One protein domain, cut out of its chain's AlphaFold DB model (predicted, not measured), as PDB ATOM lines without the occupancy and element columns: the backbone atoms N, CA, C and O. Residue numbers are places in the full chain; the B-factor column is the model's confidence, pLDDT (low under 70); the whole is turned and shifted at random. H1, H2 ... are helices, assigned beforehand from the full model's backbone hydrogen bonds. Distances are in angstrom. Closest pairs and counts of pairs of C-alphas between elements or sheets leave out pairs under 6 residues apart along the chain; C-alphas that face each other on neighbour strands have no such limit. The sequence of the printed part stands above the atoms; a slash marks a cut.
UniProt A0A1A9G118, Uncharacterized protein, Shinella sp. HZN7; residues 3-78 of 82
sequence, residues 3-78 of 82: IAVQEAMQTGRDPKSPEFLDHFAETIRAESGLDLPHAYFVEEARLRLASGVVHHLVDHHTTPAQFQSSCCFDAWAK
ATOM      1  N   ILE A   3     124.143 168.499  69.770       51.22
ATOM      2  CA  ILE A   3     122.687 168.656  69.867       51.22
ATOM      3  C   ILE A   3     122.018 167.466  70.571       51.22
ATOM      4  O   ILE A   3     121.199 167.691  71.451       51.22
ATOM      5  N   ALA A   4     122.424 166.220  70.297       52.66
ATOM      6  CA  ALA A   4     121.725 165.040  70.824       52.66
ATOM      7  C   ALA A   4     121.837 164.883  72.354       52.66
ATOM      8  O   ALA A   4     120.857 164.561  73.022       52.66
ATOM      9  N   VAL A   5     123.014 165.163  72.930       53.88
ATOM     10  CA  VAL A   5     123.201 165.105  74.390       53.88
ATOM     11  C   VAL A   5     122.443 166.241  75.066       53.88
ATOM     12  O   VAL A   5     121.725 165.995  76.028       53.88
ATOM     13  N   GLN A   6     122.540 167.469  74.540       52.47
ATOM     14  CA  GLN A   6     121.870 168.640  75.113       52.47
ATOM     15  C   GLN A   6     120.342 168.581  74.991       52.47
ATOM     16  O   GLN A   6     119.670 169.071  75.896       52.47
ATOM     17  N   GLU A   7     119.791 167.988  73.929       50.53
ATOM     18  CA  GLU A   7     118.350 167.720  73.821       50.53
ATOM     19  C   GLU A   7     117.905 166.692  74.858       50.53
ATOM     20  O   GLU A   7     116.935 166.935  75.573       50.53
ATOM     21  N   ALA A   8     118.649 165.593  75.017       51.78
ATOM     22  CA  ALA A   8     118.302 164.566  75.990       51.78
ATOM     23  C   ALA A   8     118.258 165.138  77.422       51.78
ATOM     24  O   ALA A   8     117.295 164.877  78.143       51.78
ATOM     25  N   MET A   9     119.215 165.993  77.819       53.25
ATOM     26  CA  MET A   9     119.192 166.629  79.153       53.25
ATOM     27  C   MET A   9     118.121 167.734  79.289       53.25
ATOM     28  O   MET A   9     117.692 168.028  80.402       53.25
ATOM     29  N   GLN A  10     117.666 168.344  78.184       50.16
ATOM     30  CA  GLN A  10     116.620 169.384  78.187       50.16
ATOM     31  C   GLN A  10     115.194 168.833  78.300       50.16
ATOM     32  O   GLN A  10     114.286 169.581  78.653       50.16
ATOM     33  N   THR A  11     114.977 167.535  78.062       54.75
ATOM     34  CA  THR A  11     113.636 166.918  78.145       54.75
ATOM     35  C   THR A  11     113.083 166.764  79.571       54.75
ATOM     36  O   THR A  11     111.995 166.223  79.746       54.75
ATOM     37  N   GLY A  12     113.796 167.226  80.607       55.34
ATOM     38  CA  GLY A  12     113.358 167.107  82.005       55.34
ATOM     39  C   GLY A  12     113.319 165.664  82.524       55.34
ATOM     40  O   GLY A  12     112.778 165.407  83.598       55.34
ATOM     41  N   ARG A  13     113.877 164.716  81.762       59.72
ATOM     42  CA  ARG A  13     113.984 163.306  82.132       59.72
ATOM     43  C   ARG A  13     115.155 163.130  83.093       59.72
ATOM     44  O   ARG A  13     116.220 163.701  82.867       59.72
ATOM     45  N   ASP A  14     114.959 162.357  84.161       74.62
ATOM     46  CA  ASP A  14     116.028 162.063  85.119       74.62
ATOM     47  C   ASP A  14     117.209 161.413  84.368       74.62
ATOM     48  O   ASP A  14     117.028 160.334  83.788       74.62
ATOM     49  N   PRO A  15     118.407 162.029  84.361       70.12
ATOM     50  CA  PRO A  15     119.582 161.492  83.675       70.12
ATOM     51  C   PRO A  15     120.054 160.150  84.253       70.12
ATOM     52  O   PRO A  15     120.899 159.488  83.656       70.12
ATOM     53  N   LYS A  16     119.527 159.730  85.408       74.12
ATOM     54  CA  LYS A  16     119.779 158.413  86.003       74.12
ATOM     55  C   LYS A  16     118.684 157.389  85.712       74.12
ATOM     56  O   LYS A  16     118.824 156.241  86.133       74.12
ATOM     57  N   SER A  17     117.609 157.775  85.020       88.31
ATOM     58  CA  SER A  17     116.566 156.823  84.637       88.31
ATOM     59  C   SER A  17     117.133 155.762  83.683       88.31
ATOM     60  O   SER A  17     117.944 156.091  82.809       88.31
ATOM     61  N   PRO A  18     116.735 154.489  83.839       87.75
ATOM     62  CA  PRO A  18     117.221 153.417  82.975       87.75
ATOM     63  C   PRO A  18     116.865 153.679  81.507       87.75
ATOM     64  O   PRO A  18     117.713 153.507  80.642       87.75
ATOM     65  N   GLU A  19     115.683 154.227  81.222       89.31
ATOM     66  CA  GLU A  19     115.256 154.536  79.853       89.31
ATOM     67  C   GLU A  19     116.116 155.629  79.203       89.31
ATOM     68  O   GLU A  19     116.331 155.621  77.990       89.31
ATOM     69  N   PHE A  20     116.598 156.591  79.998       88.62
ATOM     70  CA  PHE A  20     117.524 157.614  79.516       88.62
ATOM     71  C   PHE A  20     118.897 157.015  79.218       88.62
ATOM     72  O   PHE A  20     119.474 157.308  78.171       88.62
ATOM     73  N   LEU A  21     119.412 156.174  80.120       90.19
ATOM     74  CA  LEU A  21     120.700 155.510  79.941       90.19
ATOM     75  C   LEU A  21     120.703 154.596  78.720       90.19
ATOM     76  O   LEU A  21     121.654 154.654  77.948       90.19
ATOM     77  N   ASP A  22     119.638 153.828  78.508       93.19
ATOM     78  CA  ASP A  22     119.512 152.934  77.356       93.19
ATOM     79  C   ASP A  22     119.489 153.726  76.042       93.19
ATOM     80  O   ASP A  22     120.217 153.410  75.099       93.19
ATOM     81  N   HIS A  23     118.710 154.814  75.983       91.56
ATOM     82  CA  HIS A  23     118.671 155.673  74.799       91.56
ATOM     83  C   HIS A  23     120.020 156.361  74.552       91.56
ATOM     84  O   HIS A  23     120.479 156.447  73.415       91.56
ATOM     85  N   PHE A  24     120.671 156.858  75.605       90.81
ATOM     86  CA  PHE A  24     121.972 157.507  75.476       90.81
ATOM     87  C   PHE A  24     123.061 156.509  75.060       90.81
ATOM     88  O   PHE A  24     123.879 156.829  74.200       90.81
ATOM     89  N   ALA A  25     123.030 155.284  75.588       92.88
ATOM     90  CA  ALA A  25     123.909 154.190  75.193       92.88
ATOM     91  C   ALA A  25     123.762 153.842  73.704       92.88
ATOM     92  O   ALA A  25     124.769 153.699  73.011       92.88
ATOM     93  N   GLU A  26     122.535 153.773  73.182       93.38
ATOM     94  CA  GLU A  26     122.308 153.538  71.750       93.38
ATOM     95  C   GLU A  26     122.798 154.698  70.875       93.38
ATOM     96  O   GLU A  26     123.390 154.458  69.821       93.38
ATOM     97  N   THR A  27     122.663 155.951  71.327       91.50
ATOM     98  CA  THR A  27     123.286 157.092  70.638       91.50
ATOM     99  C   THR A  27     124.807 156.934  70.576       91.50
ATOM    100  O   THR A  27     125.393 157.060  69.502       91.50
ATOM    101  N   ILE A  28     125.456 156.605  71.700       91.81
ATOM    102  CA  ILE A  28     126.914 156.410  71.749       91.81
ATOM    103  C   ILE A  28     127.334 155.264  70.823       91.81
ATOM    104  O   ILE A  28     128.310 155.395  70.087       91.81
ATOM    105  N   ARG A  29     126.588 154.156  70.823       92.12
ATOM    106  CA  ARG A  29     126.836 153.000  69.958       92.12
ATOM    107  C   ARG A  29     126.784 153.374  68.484       92.12
ATOM    108  O   ARG A  29     127.757 153.127  67.771       92.12
ATOM    109  N   ALA A  30     125.688 154.002  68.059       90.38
ATOM    110  CA  ALA A  30     125.471 154.424  66.680       90.38
ATOM    111  C   ALA A  30     126.549 155.407  66.194       90.38
ATOM    112  O   ALA A  30     126.959 155.345  65.037       90.38
ATOM    113  N   GLU A  31     127.038 156.282  67.076       88.56
ATOM    114  CA  GLU A  31     128.107 157.237  66.764       88.56
ATOM    115  C   GLU A  31     129.512 156.613  66.781       88.56
ATOM    116  O   GLU A  31     130.397 157.082  66.066       88.56
ATOM    117  N   SER A  32     129.741 155.577  67.592       85.69
ATOM    118  CA  SER A  32     131.077 154.994  67.791       85.69
ATOM    119  C   SER A  32     131.554 154.117  66.633       85.69
ATOM    120  O   SER A  32     132.757 153.987  66.422       85.69
ATOM    121  N   GLY A  33     130.629 153.468  65.917       88.06
ATOM    122  CA  GLY A  33     130.965 152.432  64.934       88.06
ATOM    123  C   GLY A  33     131.600 151.169  65.536       88.06
ATOM    124  O   GLY A  33     132.109 150.335  64.789       88.06
ATOM    125  N   LEU A  34     131.593 151.018  66.866       88.19
ATOM    126  CA  LEU A  34     132.151 149.863  67.566       88.19
ATOM    127  C   LEU A  34     131.118 148.736  67.664       88.19
ATOM    128  O   LEU A  34     129.995 148.942  68.131       88.19
ATOM    129  N   ASP A  35     131.527 147.520  67.306       92.94
ATOM    130  CA  ASP A  35     130.708 146.312  67.455       92.94
ATOM    131  C   ASP A  35     130.883 145.696  68.852       92.94
ATOM    132  O   ASP A  35     131.470 144.630  69.038       92.94
ATOM    133  N   LEU A  36     130.440 146.439  69.868       93.69
ATOM    134  CA  LEU A  36     130.471 146.015  71.268       93.69
ATOM    135  C   LEU A  36     129.053 145.734  71.804       93.69
ATOM    136  O   LEU A  36     128.058 146.232  71.258       93.69
ATOM    137  N   PRO A  37     128.919 144.941  72.887       95.88
ATOM    138  CA  PRO A  37     127.630 144.699  73.535       95.88
ATOM    139  C   PRO A  37     126.998 145.980  74.101       95.88
ATOM    140  O   PRO A  37     127.702 146.856  74.590       95.88
ATOM    141  N   HIS A  38     125.663 146.053  74.141       93.62
ATOM    142  CA  HIS A  38     124.930 147.217  74.670       93.62
ATOM    143  C   HIS A  38     125.348 147.606  76.103       93.62
ATOM    144  O   HIS A  38     125.516 148.784  76.402       93.62
ATOM    145  N   ALA A  39     125.613 146.618  76.968       94.75
ATOM    146  CA  ALA A  39     126.049 146.847  78.349       94.75
ATOM    147  C   ALA A  39     127.330 147.696  78.457       94.75
ATOM    148  O   ALA A  39     127.476 148.460  79.406       94.75
ATOM    149  N   TYR A  40     128.230 147.608  77.469       95.31
ATOM    150  CA  TYR A  40     129.407 148.473  77.402       95.31
ATOM    151  C   TYR A  40     129.002 149.948  77.269       95.31
ATOM    152  O   TYR A  40     129.489 150.805  78.003       95.31
ATOM    153  N   PHE A  41     128.059 150.238  76.373       94.88
ATOM    154  CA  PHE A  41     127.600 151.597  76.106       94.88
ATOM    155  C   PHE A  41     126.760 152.183  77.244       94.88
ATOM    156  O   PHE A  41     126.770 153.397  77.429       94.88
ATOM    157  N   VAL A  42     126.082 151.349  78.039       94.12
ATOM    158  CA  VAL A  42     125.396 151.787  79.270       94.12
ATOM    159  C   VAL A  42     126.397 152.280  80.315       94.12
ATOM    160  O   VAL A  42     126.180 153.319  80.940       94.12
ATOM    161  N   GLU A  43     127.516 151.579  80.494       93.44
ATOM    162  CA  GLU A  43     128.557 152.016  81.429       93.44
ATOM    163  C   GLU A  43     129.283 153.269  80.914       93.44
ATOM    164  O   GLU A  43     129.491 154.214  81.674       93.44
ATOM    165  N   GLU A  44     129.557 153.354  79.610       91.00
ATOM    166  CA  GLU A  44     130.079 154.571  78.972       91.00
ATOM    167  C   GLU A  44     129.115 155.765  79.130       91.00
ATOM    168  O   GLU A  44     129.533 156.874  79.472       91.00
ATOM    169  N   ALA A  45     127.808 155.544  78.957       90.94
ATOM    170  CA  ALA A  45     126.766 156.539  79.198       90.94
ATOM    171  C   ALA A  45     126.813 157.062  80.643       90.94
ATOM    172  O   ALA A  45     126.820 158.275  80.865       90.94
ATOM    173  N   ARG A  46     126.918 156.165  81.632       89.94
ATOM    174  CA  ARG A  46     127.043 156.536  83.051       89.94
ATOM    175  C   ARG A  46     128.302 157.345  83.324       89.94
ATOM    176  O   ARG A  46     128.225 158.357  84.017       89.94
ATOM    177  N   LEU A  47     129.440 156.937  82.765       87.81
ATOM    178  CA  LEU A  47     130.713 157.638  82.929       87.81
ATOM    179  C   LEU A  47     130.654 159.059  82.358       87.81
ATOM    180  O   LEU A  47     131.053 160.003  83.040       87.81
ATOM    181  N   ARG A  48     130.095 159.241  81.156       85.62
ATOM    182  CA  ARG A  48     129.927 160.567  80.533       85.62
ATOM    183  C   ARG A  48     129.003 161.486  81.328       85.62
ATOM    184  O   ARG A  48     129.253 162.686  81.404       85.62
ATOM    185  N   LEU A  49     127.955 160.932  81.937       83.50
ATOM    186  CA  LEU A  49     127.040 161.685  82.799       83.50
ATOM    187  C   LEU A  49     127.675 162.036  84.149       83.50
ATOM    188  O   LEU A  49     127.434 163.121  84.671       83.50
ATOM    189  N   ALA A  50     128.495 161.142  84.706       82.31
ATOM    190  CA  ALA A  50     129.180 161.354  85.977       82.31
ATOM    191  C   ALA A  50     130.361 162.329  85.863       82.31
ATOM    192  O   ALA A  50     130.617 163.082  86.801       82.31
ATOM    193  N   SER A  51     131.079 162.332  84.736       69.50
ATOM    194  CA  SER A  51     132.267 163.175  84.568       69.50
ATOM    195  C   SER A  51     131.934 164.626  84.197       69.50
ATOM    196  O   SER A  51     132.815 165.481  84.257       69.50
ATOM    197  N   GLY A  52     130.696 164.923  83.775       63.44
ATOM    198  CA  GLY A  52     130.324 166.226  83.204       63.44
ATOM    199  C   GLY A  52     131.072 166.569  81.906       63.44
ATOM    200  O   GLY A  52     130.873 167.643  81.337       63.44
ATOM    201  N   VAL A  53     131.924 165.661  81.423       54.94
ATOM    202  CA  VAL A  53     132.761 165.803  80.241       54.94
ATOM    203  C   VAL A  53     132.398 164.667  79.300       54.94
ATOM    204  O   VAL A  53     132.790 163.513  79.474       54.94
ATOM    205  N   VAL A  54     131.653 165.021  78.258       54.06
ATOM    206  CA  VAL A  54     131.457 164.178  77.081       54.06
ATOM    207  C   VAL A  54     132.812 164.071  76.375       54.06
ATOM    208  O   VAL A  54     133.101 164.825  75.447       54.06
ATOM    209  N   HIS A  55     133.693 163.192  76.861       47.97
ATOM    210  CA  HIS A  55     134.893 162.824  76.123       47.97
ATOM    211  C   HIS A  55     134.427 162.078  74.873       47.97
ATOM    212  O   HIS A  55     133.798 161.021  74.942       47.97
ATOM    213  N   HIS A  56     134.675 162.688  73.717       48.97
ATOM    214  CA  HIS A  56     134.495 162.056  72.425       48.97
ATOM    215  C   HIS A  56     135.380 160.803  72.374       48.97
ATOM    216  O   HIS A  56     136.595 160.912  72.241       48.97
ATOM    217  N   LEU A  57     134.777 159.611  72.377       51.38
ATOM    218  CA  LEU A  57     135.456 158.356  72.008       51.38
ATOM    219  C   LEU A  57     135.855 158.301  70.512       51.38
ATOM    220  O   LEU A  57     136.100 157.230  69.974       51.38
ATOM    221  N   VAL A  58     135.919 159.445  69.824       47.75
ATOM    222  CA  VAL A  58     136.338 159.552  68.416       47.75
ATOM    223  C   VAL A  58     137.783 160.053  68.290       47.75
ATOM    224  O   VAL A  58     138.355 159.995  67.209       47.75
ATOM    225  N   ASP A  59     138.436 160.456  69.382       46.31
ATOM    226  CA  ASP A  59     139.834 160.889  69.331       46.31
ATOM    227  C   ASP A  59     140.797 159.809  69.836       46.31
ATOM    228  O   ASP A  59     141.479 159.963  70.849       46.31
ATOM    229  N   HIS A  60     140.988 158.775  69.012       49.50
ATOM    230  CA  HIS A  60     142.257 158.032  68.989       49.50
ATOM    231  C   HIS A  60     143.456 158.899  68.520       49.50
ATOM    232  O   HIS A  60     144.542 158.378  68.282       49.50
ATOM    233  N   HIS A  61     143.298 160.228  68.440       47.16
ATOM    234  CA  HIS A  61     144.362 161.207  68.209       47.16
ATOM    235  C   HIS A  61     144.294 162.428  69.141       47.16
ATOM    236  O   HIS A  61     144.820 163.488  68.798       47.16
ATOM    237  N   THR A  62     143.731 162.305  70.350       47.94
ATOM    238  CA  THR A  62     144.109 163.271  71.389       47.94
ATOM    239  C   THR A  62     145.588 163.045  71.666       47.94
ATOM    240  O   THR A  62     145.985 162.015  72.205       47.94
ATOM    241  N   THR A  63     146.434 163.978  71.222       57.59
ATOM    242  CA  THR A  63     147.815 164.077  71.697       57.59
ATOM    243  C   THR A  63     147.761 163.923  73.210       57.59
ATOM    244  O   THR A  63     147.147 164.786  73.852       57.59
ATOM    245  N   PRO A  64     148.294 162.826  73.780       53.12
ATOM    246  CA  PRO A  64     148.203 162.621  75.210       53.12
ATOM    247  C   PRO A  64     148.845 163.843  75.851       53.12
ATOM    248  O   PRO A  64     149.942 164.244  75.448       53.12
ATOM    249  N   ALA A  65     148.148 164.464  76.807       60.81
ATOM    250  CA  ALA A  65     148.796 165.390  77.721       60.81
ATOM    251  C   ALA A  65     150.084 164.695  78.163       60.81
ATOM    252  O   ALA A  65     150.019 163.558  78.634       60.81
ATOM    253  N   GLN A  66     151.231 165.305  77.849       62.62
ATOM    254  CA  GLN A  66     152.522 164.639  77.941       62.62
ATOM    255  C   GLN A  66     152.634 164.043  79.338       62.62
ATOM    256  O   GLN A  66     152.637 164.784  80.320       62.62
ATOM    257  N   PHE A  67     152.609 162.710  79.418       69.31
ATOM    258  CA  PHE A  67     152.595 162.004  80.688       69.31
ATOM    259  C   PHE A  67     153.835 162.441  81.464       69.31
ATOM    260  O   PHE A  67     154.959 162.134  81.068       69.31
ATOM    261  N   GLN A  68     153.626 163.223  82.520       70.75
ATOM    262  CA  GLN A  68     154.690 163.617  83.424       70.75
ATOM    263  C   GLN A  68     154.695 162.605  84.558       70.75
ATOM    264  O   GLN A  68     153.826 162.625  85.431       70.75
ATOM    265  N   SER A  69     155.654 161.682  84.508       76.06
ATOM    266  CA  SER A  69     155.981 160.849  85.657       76.06
ATOM    267  C   SER A  69     156.318 161.744  86.846       76.06
ATOM    268  O   SER A  69     156.899 162.822  86.702       76.06
ATOM    269  N   SER A  70     155.938 161.311  88.047       81.12
ATOM    270  CA  SER A  70     156.426 161.969  89.253       81.12
ATOM    271  C   SER A  70     157.944 161.810  89.330       81.12
ATOM    272  O   SER A  70     158.497 160.784  88.929       81.12
ATOM    273  N   CYS A  71     158.623 162.797  89.910       70.75
ATOM    274  CA  CYS A  71     160.063 162.724  90.156       70.75
ATOM    275  C   CYS A  71     160.462 161.477  90.970       70.75
ATOM    276  O   CYS A  71     161.551 160.946  90.782       70.75
ATOM    277  N   CYS A  72     159.564 160.970  91.823       79.00
ATOM    278  CA  CYS A  72     159.757 159.725  92.566       79.00
ATOM    279  C   CYS A  72     159.806 158.489  91.655       79.00
ATOM    280  O   CYS A  72     160.571 157.570  91.925       79.00
ATOM    281  N   PHE A  73     158.999 158.456  90.588       77.75
ATOM    282  CA  PHE A  73     159.011 157.356  89.624       77.75
ATOM    283  C   PHE A  73     160.276 157.387  88.760       77.75
ATOM    284  O   PHE A  73     160.911 156.354  88.586       77.75
ATOM    285  N   ASP A  74     160.688 158.566  88.278       76.75
ATOM    286  CA  ASP A  74     161.937 158.729  87.520       76.75
ATOM    287  C   ASP A  74     163.177 158.320  88.326       76.75
ATOM    288  O   ASP A  74     164.036 157.624  87.792       76.75
ATOM    289  N   ALA A  75     163.250 158.715  89.601       76.19
ATOM    290  CA  ALA A  75     164.363 158.378  90.491       76.19
ATOM    291  C   ALA A  75     164.450 156.878  90.818       76.19
ATOM    292  O   ALA A  75     165.526 156.372  91.102       76.19
ATOM    293  N   TRP A  76     163.323 156.162  90.797       77.50
ATOM    294  CA  TRP A  76     163.312 154.711  90.981       77.50
ATOM    295  C   TRP A  76     163.597 153.952  89.677       77.50
ATOM    296  O   TRP A  76     164.232 152.902  89.695       77.50
ATOM    297  N   ALA A  77     163.117 154.466  88.542       81.06
ATOM    298  CA  ALA A  77     163.239 153.809  87.243       81.06
ATOM    299  C   ALA A  77     164.613 154.006  86.586       81.06
ATOM    300  O   ALA A  77     165.024 153.185  85.765       81.06
ATOM    301  N   LYS A  78     165.309 155.098  86.915       73.69
ATOM    302  CA  LYS A  78     166.680 155.353  86.477       73.69
ATOM    303  C   LYS A  78     167.607 155.031  87.640       73.69
ATOM    304  O   LYS A  78     167.790 155.858  88.523       73.69
TER     305      LYS A  78
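What this domain is: This is residues 3 to 78 of the 82 residues of an uncharacterized protein of Shinella sp. HZN7 (UniProt A0A1A9G118). Two helices, H2 and H3, cross nearly at right angles as the core of a small body, with the short helix H1 loosely beside H2; from this body a long tail, residues 59 to 78, sticks out and ends in the short helix H4, far from the others. The printed part has 76 residues with four named helices, H1, H2, H3 and H4 in chain order, and no named strand; the class is all helix. It is only just loose, close to extended, with a radius of gyration of the C-alphas of 17.1 A, and it spans 53 by 27 by 22 A.

How they stand to each other: Start at H1, residues 3 to 10, and go on to H2, residues 18 to 32: they only just touch, with 3 pairs of C-alphas within 8 A. H2 does so with residues 20 to 24 alone, and the closest C-alphas, those of Val 5 and Phe 24, are 7.8 A apart. The two form a helical hairpin, at a shallow tilt of 10 degrees, opposite ways. Next comes H3, residues 38 to 51, which touches H2 about perpendicular, at 79 degrees; look at Ala 25 and Phe 41, whose C-alphas are the closest at 4.6 A. H1 and H3 are apart. H4, residues 71 to 77, is apart from H1, H2 and H3. In H1, H2, H3 and H4 every O i to N i+4 pair is within hydrogen-bond range.

Where its parts are: Find C-alpha 3 at (122.687, 168.656, 69.867), where H1 begins its 10.3 A. H2 is 20.6 A long and H3 20.2 A. H4, 9.9 A long, ends at C-alpha 77, (163.239, 153.809, 87.243).

The domain as a whole: The two C-alphas farthest apart, those of Thr 11 and Lys 78, are 54.9 A apart. The printed part has no cut, and the link from H3 to H4, 19 residues, is long. Look for pLDDT under 70 at residues 3 to 13 and 51 to 67.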